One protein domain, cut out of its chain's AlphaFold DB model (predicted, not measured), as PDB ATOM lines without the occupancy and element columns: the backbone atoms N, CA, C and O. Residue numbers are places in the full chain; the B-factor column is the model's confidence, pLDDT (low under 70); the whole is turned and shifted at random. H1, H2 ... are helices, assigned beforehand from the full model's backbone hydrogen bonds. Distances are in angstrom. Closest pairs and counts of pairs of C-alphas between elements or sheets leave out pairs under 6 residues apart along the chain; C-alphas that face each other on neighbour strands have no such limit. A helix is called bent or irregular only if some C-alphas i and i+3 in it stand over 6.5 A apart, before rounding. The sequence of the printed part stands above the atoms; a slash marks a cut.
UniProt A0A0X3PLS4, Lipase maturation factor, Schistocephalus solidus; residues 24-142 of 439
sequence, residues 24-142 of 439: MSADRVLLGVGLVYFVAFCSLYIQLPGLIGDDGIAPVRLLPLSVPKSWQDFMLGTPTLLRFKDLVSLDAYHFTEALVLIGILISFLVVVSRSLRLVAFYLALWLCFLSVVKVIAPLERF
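Overview. This is residues 24 to 142 of the 439 residues of the protein "Lipase maturation factor" of Schistocephalus solidus (UniProt A0A0X3PLS4). Three helices, H1, H4 and H5, form an up-and-down bundle, in which H4 packs on both H1 and H5. H3 lies across the end of the bundle where H4 begins and H5 ends, a long link passes that same end, and short H2 lies farthest out. The printed part has 119 residues with six named helices, H1 to H6 in order, and no named strand; its class is all helix. It is compact, with a radius of gyration of the C-alphas of 15.0 A and spans of 43 by 32 by 28 A.

Along the chain. H1, residues 26 to 52, begins at C-alpha 26 (-19.447, 41.252, 66.253) and is 35.4 A long. It has a kink of 55 degrees near residue 46 and is irregular: C-alphas 46 and 49 are 7.3 A apart. H2 is residues 71 to 76. H3, residues 81 to 88, is irregular, with C-alphas 83 and 86 7.7 A apart. H4, residues 92 to 112, is 30.3 A long, and H5, residues 119 to 133, is 20.8 A. H6, residues 137 to 141, ends at C-alpha 141 (-41.328, 33.863, 48.344).

Arrangement. H1 touches H4 at a shallow tilt of 26 degrees, opposite ways; the closest C-alphas, Phe 38 and Ser 107, are 5.0 A apart. H4 and H5 form a helical hairpin at 37 degrees, only just steep, with C-alphas of Gly 103 and Leu 125 closest at 5.6 A. H1 and H5 only just touch, with 3 pairs of C-alphas within 8 A, the closest Tyr 37 and Leu 125 at 7.4 A. H3 touches H5, about perpendicular at 81 degrees, with C-alphas of Leu 81 and Ser 131 closest at 5.4 A. H2 touches no helix. Every O i to N i+4 pair is within hydrogen-bond range in H2, H4, H5 and H6, against 20 of 23 in H1 and 0 of 4 in H3, where 4 of 5 O i to N i+3 pairs are.

Size, cuts and confidence. The C-alphas farthest apart, Met 24 and Asp 55, are 46.0 A apart. The printed part has no cut. The link from H1 to H2 is long, 18 residues. The mean pLDDT of the printed part is 87.3; residues 24 to 25 are under 70.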
ATOM      1  N   MET A  24     -21.061  40.083  72.341       59.44
ATOM      2  CA  MET A  24     -21.024  39.210  71.150       59.44
ATOM      3  C   MET A  24     -19.661  39.318  70.418       59.44
ATOM      4  O   MET A  24     -18.938  40.316  70.541       59.44
ATOM      5  N   SER A  25     -19.320  38.341  69.587       69.94
ATOM      6  CA  SER A  25     -18.213  38.467  68.635       69.94
ATOM      7  C   SER A  25     -18.671  39.136  67.332       69.94
ATOM      8  O   SER A  25     -18.784  38.472  66.305       69.94
ATOM      9  N   ALA A  26     -18.929  40.449  67.374       78.31
ATOM     10  CA  ALA A  26     -19.447  41.252  66.253       78.31
ATOM     11  C   ALA A  26     -18.725  40.996  64.923       78.31
ATOM     12  O   ALA A  26     -19.325  40.822  63.871       78.31
ATOM     13  N   ASP A  27     -17.403  40.923  65.017       83.25
ATOM     14  CA  ASP A  27     -16.498  40.669  63.908       83.25
ATOM     15  C   ASP A  27     -16.783  39.325  63.216       83.25
ATOM     16  O   ASP A  27     -16.780  39.244  61.993       83.25
ATOM     17  N   ARG A  28     -17.083  38.280  63.996       88.19
ATOM     18  CA  ARG A  28     -17.395  36.944  63.473       88.19
ATOM     19  C   ARG A  28     -18.772  36.893  62.830       88.19
ATOM     20  O   ARG A  28     -18.904  36.266  61.791       88.19
ATOM     21  N   VAL A  29     -19.754  37.591  63.406       90.06
ATOM     22  CA  VAL A  29     -21.087  37.725  62.797       90.06
ATOM     23  C   VAL A  29     -20.971  38.419  61.442       90.06
ATOM     24  O   VAL A  29     -21.464  37.903  60.448       90.06
ATOM     25  N   LEU A  30     -20.234  39.532  61.371       91.44
ATOM     26  CA  LEU A  30     -19.968  40.224  60.110       91.44
ATOM     27  C   LEU A  30     -19.253  39.323  59.095       91.44
ATOM     28  O   LEU A  30     -19.675  39.256  57.942       91.44
ATOM     29  N   LEU A  31     -18.197  38.617  59.514       93.19
ATOM     30  CA  LEU A  31     -17.485  37.673  58.646       93.19
ATOM     31  C   LEU A  31     -18.430  36.607  58.083       93.19
ATOM     32  O   LEU A  31     -18.430  36.369  56.881       93.19
ATOM     33  N   GLY A  32     -19.238  35.996  58.951       94.81
ATOM     34  CA  GLY A  32     -20.187  34.957  58.574       94.81
ATOM     35  C   GLY A  32     -21.254  35.463  57.607       94.81
ATOM     36  O   GLY A  32     -21.451  34.864  56.558       94.81
ATOM     37  N   VAL A  33     -21.861  36.626  57.875       95.56
ATOM     38  CA  VAL A  33     -22.828  37.249  56.951       95.56
ATOM     39  C   VAL A  33     -22.175  37.597  55.607       95.56
ATOM     40  O   VAL A  33     -22.776  37.379  54.560       95.56
ATOM     41  N   GLY A  34     -20.928  38.083  55.608       96.44
ATOM     42  CA  GLY A  34     -20.169  38.324  54.376       96.44
ATOM     43  C   GLY A  34     -19.934  37.044  53.565       96.44
ATOM     44  O   GLY A  34     -20.131  37.042  52.352       96.44
ATOM     45  N   LEU A  35     -19.586  35.942  54.235       96.94
ATOM     46  CA  LEU A  35     -19.419  34.629  53.608       96.94
ATOM     47  C   LEU A  35     -20.741  34.099  53.038       96.94
ATOM     48  O   LEU A  35     -20.762  33.570  51.932       96.94
ATOM     49  N   VAL A  36     -21.844  34.273  53.766       96.94
ATOM     50  CA  VAL A  36     -23.184  33.888  53.308       96.94
ATOM     51  C   VAL A  36     -23.574  34.670  52.057       96.94
ATOM     52  O   VAL A  36     -24.027  34.058  51.096       96.94
ATOM     53  N   TYR A  37     -23.334  35.986  52.020       97.06
ATOM     54  CA  TYR A  37     -23.536  36.778  50.804       97.06
ATOM     55  C   TYR A  37     -22.698  36.257  49.638       97.06
ATOM     56  O   TYR A  37     -23.226  36.112  48.541       97.06
ATOM     57  N   PHE A  38     -21.424  35.934  49.869       97.38
ATOM     58  CA  PHE A  38     -20.553  35.386  48.830       97.38
ATOM     59  C   PHE A  38     -21.105  34.077  48.254       97.38
ATOM     60  O   PHE A  38     -21.250  33.949  47.041       97.38
ATOM     61  N   VAL A  39     -21.485  33.128  49.116       95.81
ATOM     62  CA  VAL A  39     -22.091  31.853  48.694       95.81
ATOM     63  C   VAL A  39     -23.413  32.088  47.956       95.81
ATOM     64  O   VAL A  39     -23.632  31.497  46.898       95.81
ATOM     65  N   ALA A  40     -24.269  32.977  48.466       94.81
ATOM     66  CA  ALA A  40     -25.557  33.297  47.860       94.81
ATOM     67  C   ALA A  40     -25.398  33.914  46.462       94.81
ATOM     68  O   ALA A  40     -26.037  33.448  45.522       94.81
ATOM     69  N   PHE A  41     -24.520  34.907  46.289       96.25
ATOM     70  CA  PHE A  41     -24.290  35.533  44.985       96.25
ATOM     71  C   PHE A  41     -23.622  34.583  43.984       96.25
ATOM     72  O   PHE A  41     -24.038  34.548  42.831       96.25
ATOM     73  N   CYS A  42     -22.648  33.769  44.406       96.06
ATOM     74  CA  CYS A  42     -22.045  32.749  43.541       96.06
ATOM     75  C   CYS A  42     -23.083  31.720  43.069       96.06
ATOM     76  O   CYS A  42     -23.123  31.377  41.888       96.06
ATOM     77  N   SER A  43     -23.955  31.260  43.973       93.38
ATOM     78  CA  SER A  43     -25.055  30.357  43.623       93.38
ATOM     79  C   SER A  43     -26.050  31.020  42.667       93.38
ATOM     80  O   SER A  43     -26.483  30.395  41.702       93.38
ATOM     81  N   LEU A  44     -26.402  32.286  42.917       92.88
ATOM     82  CA  LEU A  44     -27.316  33.055  42.073       92.88
ATOM     83  C   LEU A  44     -26.758  33.291  40.673       92.88
ATOM     84  O   LEU A  44     -27.513  33.182  39.717       92.88
ATOM     85  N   TYR A  45     -25.458  33.565  40.539       94.94
ATOM     86  CA  TYR A  45     -24.819  33.794  39.243       94.94
ATOM     87  C   TYR A  45     -25.015  32.609  38.290       94.94
ATOM     88  O   TYR A  45     -25.412  32.788  37.144       94.94
ATOM     89  N   ILE A  46     -24.824  31.387  38.795       94.06
ATOM     90  CA  ILE A  46     -25.002  30.154  38.014       94.06
ATOM     91  C   ILE A  46     -26.478  29.941  37.637       94.06
ATOM     92  O   ILE A  46     -26.778  29.435  36.559       94.06
ATOM     93  N   GLN A  47     -27.408  30.324  38.517       92.00
ATOM     94  CA  GLN A  47     -28.850  30.127  38.319       92.00
ATOM     95  C   GLN A  47     -29.514  31.244  37.500       92.00
ATOM     96  O   GLN A  47     -30.639  31.072  37.031       92.00
ATOM     97  N   LEU A  48     -28.835  32.379  37.318       91.31
ATOM     98  CA  LEU A  48     -29.397  33.589  36.723       91.31
ATOM     99  C   LEU A  48     -30.004  33.368  35.325       91.31
ATOM    100  O   LEU A  48     -31.148  33.795  35.132       91.31
ATOM    101  N   PRO A  49     -29.343  32.653  34.386       91.88
ATOM    102  CA  PRO A  49     -29.910  32.413  33.059       91.88
ATOM    103  C   PRO A  49     -31.233  31.639  33.117       91.88
ATOM    104  O   PRO A  49     -32.172  31.966  32.401       91.88
ATOM    105  N   GLY A  50     -31.334  30.647  34.011       90.25
ATOM    106  CA  GLY A  50     -32.539  29.826  34.171       90.25
ATOM    107  C   GLY A  50     -33.663  30.508  34.955       90.25
ATOM    108  O   GLY A  50     -34.826  30.139  34.815       90.25
ATOM    109  N   LEU A  51     -33.343  31.508  35.781       89.69
ATOM    110  CA  LEU A  51     -34.336  32.235  36.572       89.69
ATOM    111  C   LEU A  51     -34.926  33.415  35.802       89.69
ATOM    112  O   LEU A  51     -36.145  33.494  35.685       89.69
ATOM    113  N   ILE A  52     -34.081  34.310  35.285       88.62
ATOM    114  CA  ILE A  52     -34.511  35.601  34.716       88.62
ATOM    115  C   ILE A  52     -34.159  35.803  33.246       88.62
ATOM    116  O   ILE A  52     -34.510  36.846  32.685       88.62
ATOM    117  N   GLY A  53     -33.453  34.848  32.639       88.75
ATOM    118  CA  GLY A  53     -33.158  34.879  31.212       88.75
ATOM    119  C   GLY A  53     -34.429  34.879  30.363       88.75
ATOM    120  O   GLY A  53     -35.542  34.695  30.860       88.75
ATOM    121  N   ASP A  54     -34.259  35.073  29.060       87.12
ATOM    122  CA  ASP A  54     -35.372  35.161  28.110       87.12
ATOM    123  C   ASP A  54     -36.278  33.919  28.089       87.12
ATOM    124  O   ASP A  54     -37.487  34.055  27.878       87.12
ATOM    125  N   ASP A  55     -35.700  32.750  28.368       87.12
ATOM    126  CA  ASP A  55     -36.381  31.455  28.509       87.12
ATOM    127  C   ASP A  55     -36.435  30.981  29.977       87.12
ATOM    128  O   ASP A  55     -36.637  29.799  30.264       87.12
ATOM    129  N   GLY A  56     -36.200  31.894  30.924       85.62
ATOM    130  CA  GLY A  56     -36.180  31.605  32.352       85.62
ATOM    131  C   GLY A  56     -37.573  31.444  32.967       85.62
ATOM    132  O   GLY A  56     -38.597  31.748  32.356       85.62
ATOM    133  N   ILE A  57     -37.611  30.999  34.225       85.12
ATOM    134  CA  ILE A  57     -38.854  30.802  34.996       85.12
ATOM    135  C   ILE A  57     -39.640  32.117  35.158       85.12
ATOM    136  O   ILE A  57     -40.871  32.116  35.148       85.12
ATOM    137  N   ALA A  58     -38.937  33.238  35.321       82.88
ATOM    138  CA  ALA A  58     -39.501  34.575  35.472       82.88
ATOM    139  C   ALA A  58     -38.712  35.582  34.611       82.88
ATOM    140  O   ALA A  58     -37.884  36.325  35.145       82.88
ATOM    141  N   PRO A  59     -38.948  35.618  33.283       84.56
ATOM    142  CA  PRO A  59     -38.176  36.446  32.361       84.56
ATOM    143  C   PRO A  59     -38.245  37.925  32.732       84.56
ATOM    144  O   PRO A  59     -39.331  38.505  32.840       84.56
ATOM    145  N   VAL A  60     -37.080  38.562  32.864       83.44
ATOM    146  CA  VAL A  60     -36.992  39.940  33.373       83.44
ATOM    147  C   VAL A  60     -37.718  40.950  32.473       83.44
ATOM    148  O   VAL A  60     -38.211  41.969  32.951       83.44
ATOM    149  N   ARG A  61     -37.838  40.650  31.170       79.31
ATOM    150  CA  ARG A  61     -38.528  41.487  30.171       79.31
ATOM    151  C   ARG A  61     -40.021  41.673  30.447       79.31
ATOM    152  O   ARG A  61     -40.609  42.632  29.961       79.31
ATOM    153  N   LEU A  62     -40.632  40.748  31.188       81.00
ATOM    154  CA  LEU A  62     -42.056  40.790  31.525       81.00
ATOM    155  C   LEU A  62     -42.330  41.626  32.781       81.00
ATOM    156  O   LEU A  62     -43.488  41.893  33.099       81.00
ATOM    157  N   LEU A  63     -41.284  42.033  33.505       77.81
ATOM    158  CA  LEU A  63     -41.433  42.771  34.749       77.81
ATOM    159  C   LEU A  63     -41.631  44.268  34.476       77.81
ATOM    160  O   LEU A  63     -40.883  44.862  33.692       77.81
ATOM    161  N   PRO A  64     -42.599  44.917  35.149       74.44
ATOM    162  CA  PRO A  64     -42.833  46.347  35.010       74.44
ATOM    163  C   PRO A  64     -41.729  47.142  35.728       74.44
ATOM    164  O   PRO A  64     -41.881  47.578  36.867       74.44
ATOM    165  N   LEU A  65     -40.597  47.338  35.052       77.50
ATOM    166  CA  LEU A  65     -39.448  48.109  35.540       77.50
ATOM    167  C   LEU A  65     -39.550  49.581  35.115       77.50
ATOM    168  O   LEU A  65     -38.688  50.099  34.410       77.50
ATOM    169  N   SER A  66     -40.628  50.259  35.509       77.69
ATOM    170  CA  SER A  66     -40.790  51.693  35.246       77.69
ATOM    171  C   SER A  66     -39.893  52.523  36.166       77.69
ATOM    172  O   SER A  66     -39.800  52.241  37.361       77.69
ATOM    173  N   VAL A  67     -39.258  53.578  35.646       80.06
ATOM    174  CA  VAL A  67     -38.459  54.499  36.473       80.06
ATOM    175  C   VAL A  67     -39.360  55.123  37.555       80.06
ATOM    176  O   VAL A  67     -40.432  55.637  37.217       80.06
ATOM    177  N   PRO A  68     -38.981  55.069  38.848       79.19
ATOM    178  CA  PRO A  68     -39.802  55.608  39.928       79.19
ATOM    179  C   PRO A  68     -39.965  57.123  39.792       79.19
ATOM    180  O   PRO A  68     -38.986  57.851  39.630       79.19
ATOM    181  N   LYS A  69     -41.205  57.609  39.893       79.94
ATOM    182  CA  LYS A  69     -41.529  59.046  39.790       79.94
ATOM    183  C   LYS A  69     -41.314  59.799  41.105       79.94
ATOM    184  O   LYS A  69     -41.110  61.009  41.100       79.94
ATOM    185  N   SER A  70     -41.385  59.098  42.233       83.44
ATOM    186  CA  SER A  70     -41.185  59.646  43.576       83.44
ATOM    187  C   SER A  70     -40.583  58.591  44.507       83.44
ATOM    188  O   SER A  70     -40.596  57.397  44.211       83.44
ATOM    189  N   TRP A  71     -40.072  59.019  45.664       74.44
ATOM    190  CA  TRP A  71     -39.552  58.091  46.678       74.44
ATOM    191  C   TRP A  71     -40.648  57.168  47.237       74.44
ATOM    192  O   TRP A  71     -40.399  56.006  47.543       74.44
ATOM    193  N   GLN A  72     -41.886  57.666  47.305       77.62
ATOM    194  CA  GLN A  72     -43.056  56.878  47.696       77.62
ATOM    195  C   GLN A  72     -43.380  55.802  46.652       77.62
ATOM    196  O   GLN A  72     -43.650  54.670  47.024       77.62
ATOM    197  N   ASP A  73     -43.288  56.121  45.358       79.38
ATOM    198  CA  ASP A  73     -43.467  55.161  44.255       79.38
ATOM    199  C   ASP A  73     -42.341  54.108  44.203       79.38
ATOM    200  O   ASP A  73     -42.549  52.958  43.816       79.38
ATOM    201  N   PHE A  74     -41.132  54.464  44.643       78.81
ATOM    202  CA  PHE A  74     -40.053  53.491  44.800       78.81
ATOM    203  C   PHE A  74     -40.347  52.479  45.914       78.81
ATOM    204  O   PHE A  74     -40.232  51.278  45.678       78.81
ATOM    205  N   MET A  75     -40.750  52.965  47.093       72.31
ATOM    206  CA  MET A  75     -40.992  52.112  48.259       72.31
ATOM    207  C   MET A  75     -42.291  51.311  48.179       72.31
ATOM    208  O   MET A  75     -42.306  50.150  48.567       72.31
ATOM    209  N   LEU A  76     -43.372  51.907  47.668       70.50
ATOM    210  CA  LEU A  76     -44.664  51.228  47.506       70.50
ATOM    211  C   LEU A  76     -44.704  50.311  46.276       70.50
ATOM    212  O   LEU A  76     -45.546  49.421  46.206       70.50
ATOM    213  N   GLY A  77     -43.836  50.561  45.293       72.00
ATOM    214  CA  GLY A  77     -43.657  49.699  44.130       72.00
ATOM    215  C   GLY A  77     -42.695  48.548  44.419       72.00
ATOM    216  O   GLY A  77     -42.737  47.911  45.467       72.00
ATOM    217  N   THR A  78     -41.796  48.269  43.475       75.75
ATOM    218  CA  THR A  78     -40.719  47.288  43.650       75.75
ATOM    219  C   THR A  78     -39.410  48.011  44.005       75.75
ATOM    220  O   THR A  78     -38.814  48.646  43.126       75.75
ATOM    221  N   PRO A  79     -38.931  47.946  45.266       81.00
ATOM    222  CA  PRO A  79     -37.719  48.644  45.696       81.00
ATOM    223  C   PRO A  79     -36.467  47.944  45.144       81.00
ATOM    224  O   PRO A  79     -35.801  47.167  45.825       81.00
ATOM    225  N   THR A  80     -36.164  48.189  43.868       83.12
ATOM    226  CA  THR A  80     -35.084  47.521  43.130       83.12
ATOM    227  C   THR A  80     -34.243  48.522  42.360       83.12
ATOM    228  O   THR A  80     -34.767  49.421  41.698       83.12
ATOM    229  N   LEU A  81     -32.920  48.346  42.396       83.69
ATOM    230  CA  LEU A  81     -32.007  49.163  41.596       83.69
ATOM    231  C   LEU A  81     -32.257  48.986  40.093       83.69
ATOM    232  O   LEU A  81     -31.991  49.904  39.328       83.69
ATOM    233  N   LEU A  82     -32.836  47.854  39.677       83.94
ATOM    234  CA  LEU A  82     -33.141  47.522  38.282       83.94
ATOM    235  C   LEU A  82     -34.089  48.517  37.599       83.94
ATOM    236  O   LEU A  82     -34.018  48.684  36.384       83.94
ATOM    237  N   ARG A  83     -34.908  49.254  38.361       83.62
ATOM    238  CA  ARG A  83     -35.735  50.352  37.822       83.62
ATOM    239  C   ARG A  83     -34.910  51.536  37.299       83.62
ATOM    240  O   ARG A  83     -35.441  52.380  36.590       83.62
ATOM    241  N   PHE A  84     -33.620  51.597  37.629       83.00
ATOM    242  CA  PHE A  84     -32.672  52.600  37.146       83.00
ATOM    243  C   PHE A  84     -31.803  52.090  35.983       83.00
ATOM    244  O   PHE A  84     -30.798  52.719  35.660       83.00
ATOM    245  N   LYS A  85     -32.173  50.976  35.330       80.69
ATOM    246  CA  LYS A  85     -31.424  50.404  34.192       80.69
ATOM    247  C   LYS A  85     -31.163  51.411  33.062       80.69
ATOM    248  O   LYS A  85     -30.076  51.412  32.487       80.69
ATOM    249  N   ASP A  86     -32.112  52.318  32.810       79.06
ATOM    250  CA  ASP A  86     -32.030  53.299  31.720       79.06
ATOM    251  C   ASP A  86     -30.900  54.317  31.951       79.06
ATOM    252  O   ASP A  86     -30.293  54.797  30.998       79.06
ATOM    253  N   LEU A  87     -30.538  54.591  33.213       80.44
ATOM    254  CA  LEU A  87     -29.393  55.447  33.560       80.44
ATOM    255  C   LEU A  87     -28.050  54.787  33.236       80.44
ATOM    256  O   LEU A  87     -27.068  55.481  32.984       80.44
ATOM    257  N   VAL A  88     -28.001  53.455  33.261       80.00
ATOM    258  CA  VAL A  88     -26.784  52.666  33.025       80.00
ATOM    259  C   VAL A  88     -26.699  52.205  31.562       80.00
ATOM    260  O   VAL A  88     -25.661  51.711  31.138       80.00
ATOM    261  N   SER A  89     -27.758  52.412  30.764       83.19
ATOM    262  CA  SER A  89     -27.847  51.979  29.357       83.19
ATOM    263  C   SER A  89     -27.567  50.481  29.160       83.19
ATOM    264  O   SER A  89     -27.058  50.062  28.123       83.19
ATOM    265  N   LEU A  90     -27.899  49.670  30.170       83.56
ATOM    266  CA  LEU A  90     -27.790  48.215  30.131       83.56
ATOM    267  C   LEU A  90     -29.179  47.595  30.052       83.56
ATOM    268  O   LEU A  90     -30.141  48.092  30.641       83.56
ATOM    269  N   ASP A  91     -29.265  46.464  29.360       87.38
ATOM    270  CA  ASP A  91     -30.460  45.640  29.424       87.38
ATOM    271  C   ASP A  91     -30.675  45.098  30.853       87.38
ATOM    272  O   ASP A  91     -29.728  44.915  31.621       87.38
ATOM    273  N   ALA A  92     -31.934  44.855  31.224       85.69
ATOM    274  CA  ALA A  92     -32.320  44.473  32.582       85.69
ATOM    275  C   ALA A  92     -31.641  43.171  33.039       85.69
ATOM    276  O   ALA A  92     -31.251  43.058  34.205       85.69
ATOM    277  N   TYR A  93     -31.440  42.218  32.125       90.00
ATOM    278  CA  TYR A  93     -30.730  40.980  32.427       90.00
ATOM    279  C   TYR A  93     -29.258  41.261  32.764       90.00
ATOM    280  O   TYR A  93     -28.800  40.949  33.863       90.00
ATOM    281  N   HIS A  94     -28.551  41.950  31.864       90.69
ATOM    282  CA  HIS A  94     -27.133  42.291  32.022       90.69
ATOM    283  C   HIS A  94     -26.876  43.184  33.241       90.69
ATOM    284  O   HIS A  94     -25.861  43.043  33.923       90.69
ATOM    285  N   PHE A  95     -27.803  44.088  33.565       91.38
ATOM    286  CA  PHE A  95     -27.688  44.895  34.773       91.38
ATOM    287  C   PHE A  95     -27.872  44.051  36.043       91.38
ATOM    288  O   PHE A  95     -27.151  44.254  37.020       91.38
ATOM    289  N   THR A  96     -28.766  43.055  36.027       91.00
ATOM    290  CA  THR A  96     -28.893  42.102  37.143       91.00
ATOM    291  C   THR A  96     -27.624  41.268  37.304       91.00
ATOM    292  O   THR A  96     -27.134  41.102  38.420       91.00
ATOM    293  N   GLU A  97     -27.051  40.793  36.196       93.25
ATOM    294  CA  GLU A  97     -25.781  40.065  36.195       93.25
ATOM    295  C   GLU A  97     -24.648  40.912  36.793       93.25
ATOM    296  O   GLU A  97     -23.924  40.452  37.678       93.25
ATOM    297  N   ALA A  98     -24.551  42.185  36.397       94.19
ATOM    298  CA  ALA A  98     -23.583  43.122  36.956       94.19
ATOM    299  C   ALA A  98     -23.761  43.312  38.473       94.19
ATOM    300  O   ALA A  98     -22.773  43.288  39.208       94.19
ATOM    301  N   LEU A  99     -24.999  43.450  38.970       94.38
ATOM    302  CA  LEU A  99     -25.277  43.551  40.411       94.38
ATOM    303  C   LEU A  99     -24.832  42.296  41.174       94.38
ATOM    304  O   LEU A  99     -24.258  42.411  42.259       94.38
ATOM    305  N   VAL A 100     -25.055  41.107  40.607       95.88
ATOM    306  CA  VAL A 100     -24.603  39.842  41.199       95.88
ATOM    307  C   VAL A 100     -23.075  39.785  41.244       95.88
ATOM    308  O   VAL A 100     -22.518  39.506  42.304       95.88
ATOM    309  N   LEU A 101     -22.382  40.124  40.153       97.06
ATOM    310  CA  LEU A 101     -20.913  40.147  40.098       97.06
ATOM    311  C   LEU A 101     -20.303  41.162  41.078       97.06
ATOM    312  O   LEU A 101     -19.332  40.852  41.771       97.06
ATOM    313  N   ILE A 102     -20.897  42.355  41.195       96.94
ATOM    314  CA  ILE A 102     -20.516  43.355  42.204       96.94
ATOM    315  C   ILE A 102     -20.717  42.784  43.615       96.94
ATOM    316  O   ILE A 102     -19.842  42.931  44.471       96.94
ATOM    317  N   GLY A 103     -21.833  42.088  43.849       97.31
ATOM    318  CA  GLY A 103     -22.113  41.379  45.096       97.31
ATOM    319  C   GLY A 103     -21.044  40.338  45.442       97.31
ATOM    320  O   GLY A 103     -20.548  40.322  46.573       97.31
ATOM    321  N   ILE A 104     -20.619  39.521  44.471       98.19
ATOM    322  CA  ILE A 104     -19.524  38.545  44.627       98.19
ATOM    323  C   ILE A 104     -18.224  39.258  45.010       98.19
ATOM    324  O   ILE A 104     -17.582  38.889  45.993       98.19
ATOM    325  N   LEU A 105     -17.849  40.310  44.278       98.00
ATOM    326  CA  LEU A 105     -16.606  41.037  44.525       98.00
ATOM    327  C   LEU A 105     -16.583  41.668  45.922       98.00
ATOM    328  O   LEU A 105     -15.617  41.499  46.668       98.00
ATOM    329  N   ILE A 106     -17.646  42.381  46.303       97.56
ATOM    330  CA  ILE A 106     -17.717  43.055  47.602       97.56
ATOM    331  C   ILE A 106     -17.711  42.039  48.747       97.56
ATOM    332  O   ILE A 106     -16.995  42.227  49.733       97.56
ATOM    333  N   SER A 107     -18.488  40.961  48.632       97.50
ATOM    334  CA  SER A 107     -18.572  39.940  49.682       97.50
ATOM    335  C   SER A 107     -17.239  39.216  49.857       97.50
ATOM    336  O   SER A 107     -16.783  39.047  50.989       97.50
ATOM    337  N   PHE A 108     -16.540  38.911  48.760       97.50
ATOM    338  CA  PHE A 108     -15.178  38.385  48.796       97.50
ATOM    339  C   PHE A 108     -14.207  39.336  49.515       97.50
ATOM    340  O   PHE A 108     -13.494  38.924  50.432       97.50
ATOM    341  N   LEU A 109     -14.212  40.626  49.165       96.19
ATOM    342  CA  LEU A 109     -13.351  41.639  49.789       96.19
ATOM    343  C   LEU A 109     -13.590  41.771  51.301       96.19
ATOM    344  O   LEU A 109     -12.641  41.879  52.080       96.19
ATOM    345  N   VAL A 110     -14.856  41.737  51.712       94.56
ATOM    346  CA  VAL A 110     -15.299  41.790  53.111       94.56
ATOM    347  C   VAL A 110     -14.859  40.551  53.905       94.56
ATOM    348  O   VAL A 110     -14.526  40.670  55.088       94.56
ATOM    349  N   VAL A 111     -14.833  39.375  53.269       95.12
ATOM    350  CA  VAL A 111     -14.368  38.116  53.875       95.12
ATOM    351  C   VAL A 111     -12.845  38.093  54.015       95.12
ATOM    352  O   VAL A 111     -12.332  37.726  55.072       95.12
ATOM    353  N   VAL A 112     -12.119  38.515  52.978       94.38
ATOM    354  CA  VAL A 112     -10.647  38.490  52.956       94.38
ATOM    355  C   VAL A 112     -10.051  39.569  53.858       94.38
ATOM    356  O   VAL A 112      -9.051  39.331  54.538       94.38
ATOM    357  N   SER A 113     -10.650  40.761  53.891       90.12
ATOM    358  CA  SER A 113     -10.076  41.904  54.589       90.12
ATOM    359  C   SER A 113     -10.960  42.429  55.711       90.12
ATOM    360  O   SER A 113     -12.017  43.029  55.510       90.12
ATOM    361  N   ARG A 114     -10.424  42.353  56.934       85.31
ATOM    362  CA  ARG A 114     -11.039  42.965  58.117       85.31
ATOM    363  C   ARG A 114     -11.254  44.472  57.972       85.31
ATOM    364  O   ARG A 114     -12.211  44.975  58.556       85.31
ATOM    365  N   SER A 115     -10.383  45.189  57.257       84.44
ATOM    366  CA  SER A 115     -10.494  46.647  57.101       84.44
ATOM    367  C   SER A 115     -11.638  47.066  56.176       84.44
ATOM    368  O   SER A 115     -12.108  48.194  56.291       84.44
ATOM    369  N   LEU A 116     -12.112  46.160  55.316       86.94
ATOM    370  CA  LEU A 116     -13.195  46.405  54.363       86.94
ATOM    371  C   LEU A 116     -14.579  46.056  54.929       86.94
ATOM    372  O   LEU A 116     -15.584  46.231  54.252       86.94
ATOM    373  N   ARG A 117     -14.675  45.647  56.202       88.75
ATOM    374  CA  ARG A 117     -15.952  45.453  56.918       88.75
ATOM    375  C   ARG A 117     -16.581  46.781  57.346       88.75
ATOM    376  O   ARG A 117     -16.795  47.033  58.531       88.75
ATOM    377  N   LEU A 118     -16.826  47.646  56.366       88.50
ATOM    378  CA  LEU A 118     -17.413  48.973  56.532       88.50
ATOM    379  C   LEU A 118     -18.896  48.960  56.160       88.50
ATOM    380  O   LEU A 118     -19.350  48.139  55.367       88.50
ATOM    381  N   VAL A 119     -19.619  49.952  56.672       89.50
ATOM    382  CA  VAL A 119     -21.057  50.160  56.426       89.50
ATOM    383  C   VAL A 119     -21.383  50.226  54.952       89.50
ATOM    384  O   VAL A 119     -22.333  49.587  54.522       89.50
ATOM    385  N   ALA A 120     -20.577  50.953  54.177       91.81
ATOM    386  CA  ALA A 120     -20.802  51.111  52.747       91.81
ATOM    387  C   ALA A 120     -20.819  49.760  52.014       91.81
ATOM    388  O   ALA A 120     -21.669  49.552  51.157       91.81
ATOM    389  N   PHE A 121     -19.940  48.824  52.389       94.25
ATOM    390  CA  PHE A 121     -19.878  47.511  51.752       94.25
ATOM    391  C   PHE A 121     -21.068  46.625  52.138       94.25
ATOM    392  O   PHE A 121     -21.672  46.029  51.253       94.25
ATOM    393  N   TYR A 122     -21.460  46.572  53.416       94.12
ATOM    394  CA  TYR A 122     -22.646  45.798  53.821       94.12
ATOM    395  C   TYR A 122     -23.951  46.394  53.285       94.12
ATOM    396  O   TYR A 122     -24.816  45.643  52.845       94.12
ATOM    397  N   LEU A 123     -24.064  47.725  53.239       94.06
ATOM    398  CA  LEU A 123     -25.202  48.403  52.623       94.06
ATOM    399  C   LEU A 123     -25.270  48.097  51.121       94.06
ATOM    400  O   LEU A 123     -26.341  47.789  50.612       94.06
ATOM    401  N   ALA A 124     -24.134  48.141  50.418       95.25
ATOM    402  CA  ALA A 124     -24.069  47.798  49.000       95.25
ATOM    403  C   ALA A 124     -24.451  46.331  48.748       95.25
ATOM    404  O   ALA A 124     -25.248  46.068  47.851       95.25
ATOM    405  N   LEU A 125     -23.951  45.390  49.560       96.56
ATOM    406  CA  LEU A 125     -24.347  43.977  49.491       96.56
ATOM    407  C   LEU A 125     -25.850  43.804  49.690       96.56
ATOM    408  O   LEU A 125     -26.496  43.106  48.910       96.56
ATOM    409  N   TRP A 126     -26.401  44.467  50.706       95.44
ATOM    410  CA  TRP A 126     -27.825  44.419  50.996       95.44
ATOM    411  C   TRP A 126     -28.662  44.980  49.841       95.44
ATOM    412  O   TRP A 126     -29.590  44.312  49.399       95.44
ATOM    413  N   LEU A 127     -28.295  46.141  49.286       94.19
ATOM    414  CA  LEU A 127     -28.989  46.752  48.144       94.19
ATOM    415  C   LEU A 127     -28.912  45.892  46.875       94.19
ATOM    416  O   LEU A 127     -29.912  45.757  46.168       94.19
ATOM    417  N   CYS A 128     -27.750  45.296  46.587       94.50
ATOM    418  CA  CYS A 128     -27.592  44.384  45.453       94.50
ATOM    419  C   CYS A 128     -28.491  43.155  45.628       94.50
ATOM    420  O   CYS A 128     -29.237  42.804  44.719       94.50
ATOM    421  N   PHE A 129     -28.474  42.540  46.815       94.38
ATOM    422  CA  PHE A 129     -29.276  41.352  47.094       94.38
ATOM    423  C   PHE A 129     -30.780  41.655  47.074       94.38
ATOM    424  O   PHE A 129     -31.535  40.926  46.438       94.38
ATOM    425  N   LEU A 130     -31.209  42.767  47.683       91.81
ATOM    426  CA  LEU A 130     -32.595  43.244  47.646       91.81
ATOM    427  C   LEU A 130     -33.088  43.410  46.209       91.81
ATOM    428  O   LEU A 130     -34.164  42.927  45.864       91.81
ATOM    429  N   SER A 131     -32.276  44.058  45.372       90.75
ATOM    430  CA  SER A 131     -32.623  44.335  43.979       90.75
ATOM    431  C   SER A 131     -32.849  43.062  43.176       90.75
ATOM    432  O   SER A 131     -33.771  43.020  42.370       90.75
ATOM    433  N   VAL A 132     -32.037  42.029  43.409       89.88
ATOM    434  CA  VAL A 132     -32.167  40.734  42.730       89.88
ATOM    435  C   VAL A 132     -33.377  39.962  43.268       89.88
ATOM    436  O   VAL A 132     -34.219  39.520  42.491       89.88
ATOM    437  N   VAL A 133     -33.513  39.834  44.592       88.31
ATOM    438  CA  VAL A 133     -34.585  39.043  45.224       88.31
ATOM    439  C   VAL A 133     -35.970  39.563  44.853       88.31
ATOM    440  O   VAL A 133     -36.850  38.767  44.554       88.31
ATOM    441  N   LYS A 134     -36.161  40.883  44.818       85.75
ATOM    442  CA  LYS A 134     -37.453  41.512  44.499       85.75
ATOM    443  C   LYS A 134     -37.885  41.377  43.037       85.75
ATOM    444  O   LYS A 134     -39.037  41.640  42.717       85.75
ATOM    445  N   VAL A 135     -36.968  41.009  42.149       83.00
ATOM    446  CA  VAL A 135     -37.254  40.765  40.728       83.00
ATOM    447  C   VAL A 135     -37.512  39.283  40.474       83.00
ATOM    448  O   VAL A 135     -38.307  38.931  39.605       83.00
ATOM    449  N   ILE A 136     -36.898  38.401  41.261       84.19
ATOM    450  CA  ILE A 136     -37.042  36.959  41.098       84.19
ATOM    451  C   ILE A 136     -38.167  36.448  41.996       84.19
ATOM    452  O   ILE A 136     -37.940  36.095  43.152       84.19
ATOM    453  N   ALA A 137     -39.378  36.354  41.437       75.56
ATOM    454  CA  ALA A 137     -40.580  35.983  42.186       75.56
ATOM    455  C   ALA A 137     -40.421  34.715  43.053       75.56
ATOM    456  O   ALA A 137     -40.799  34.782  44.220       75.56
ATOM    457  N   PRO A 138     -39.828  33.592  42.584       75.38
ATOM    458  CA  PRO A 138     -39.590  32.437  43.451       75.38
ATOM    459  C   PRO A 138     -38.718  32.770  44.666       75.38
ATOM    460  O   PRO A 138     -39.072  32.417  45.785       75.38
ATOM    461  N   LEU A 139     -37.609  33.491  44.468       77.25
ATOM    462  CA  LEU A 139     -36.690  33.877  45.542       77.25
ATOM    463  C   LEU A 139     -37.321  34.841  46.541       77.25
ATOM    464  O   LEU A 139     -36.997  34.745  47.722       77.25
ATOM    465  N   GLU A 140     -38.208  35.727  46.091       75.19
ATOM    466  CA  GLU A 140     -38.976  36.601  46.977       75.19
ATOM    467  C   GLU A 140     -39.850  35.798  47.948       75.19
ATOM    468  O   GLU A 140     -39.952  36.168  49.116       75.19
ATOM    469  N   ARG A 141     -40.433  34.674  47.499       71.75
ATOM    470  CA  ARG A 141     -41.328  33.863  48.344       71.75
ATOM    471  C   ARG A 141     -40.601  33.020  49.381       71.75
ATOM    472  O   ARG A 141     -41.205  32.610  50.370       71.75
ATOM    473  N   PHE A 142     -39.321  32.729  49.165       75.12
ATOM    474  CA  PHE A 142     -38.576  31.871  50.076       75.12
ATOM    475  C   PHE A 142     -38.069  32.629  51.308       75.12
ATOM    476  O   PHE A 142     -37.378  33.647  51.229       75.12
TER     477      PHE A 142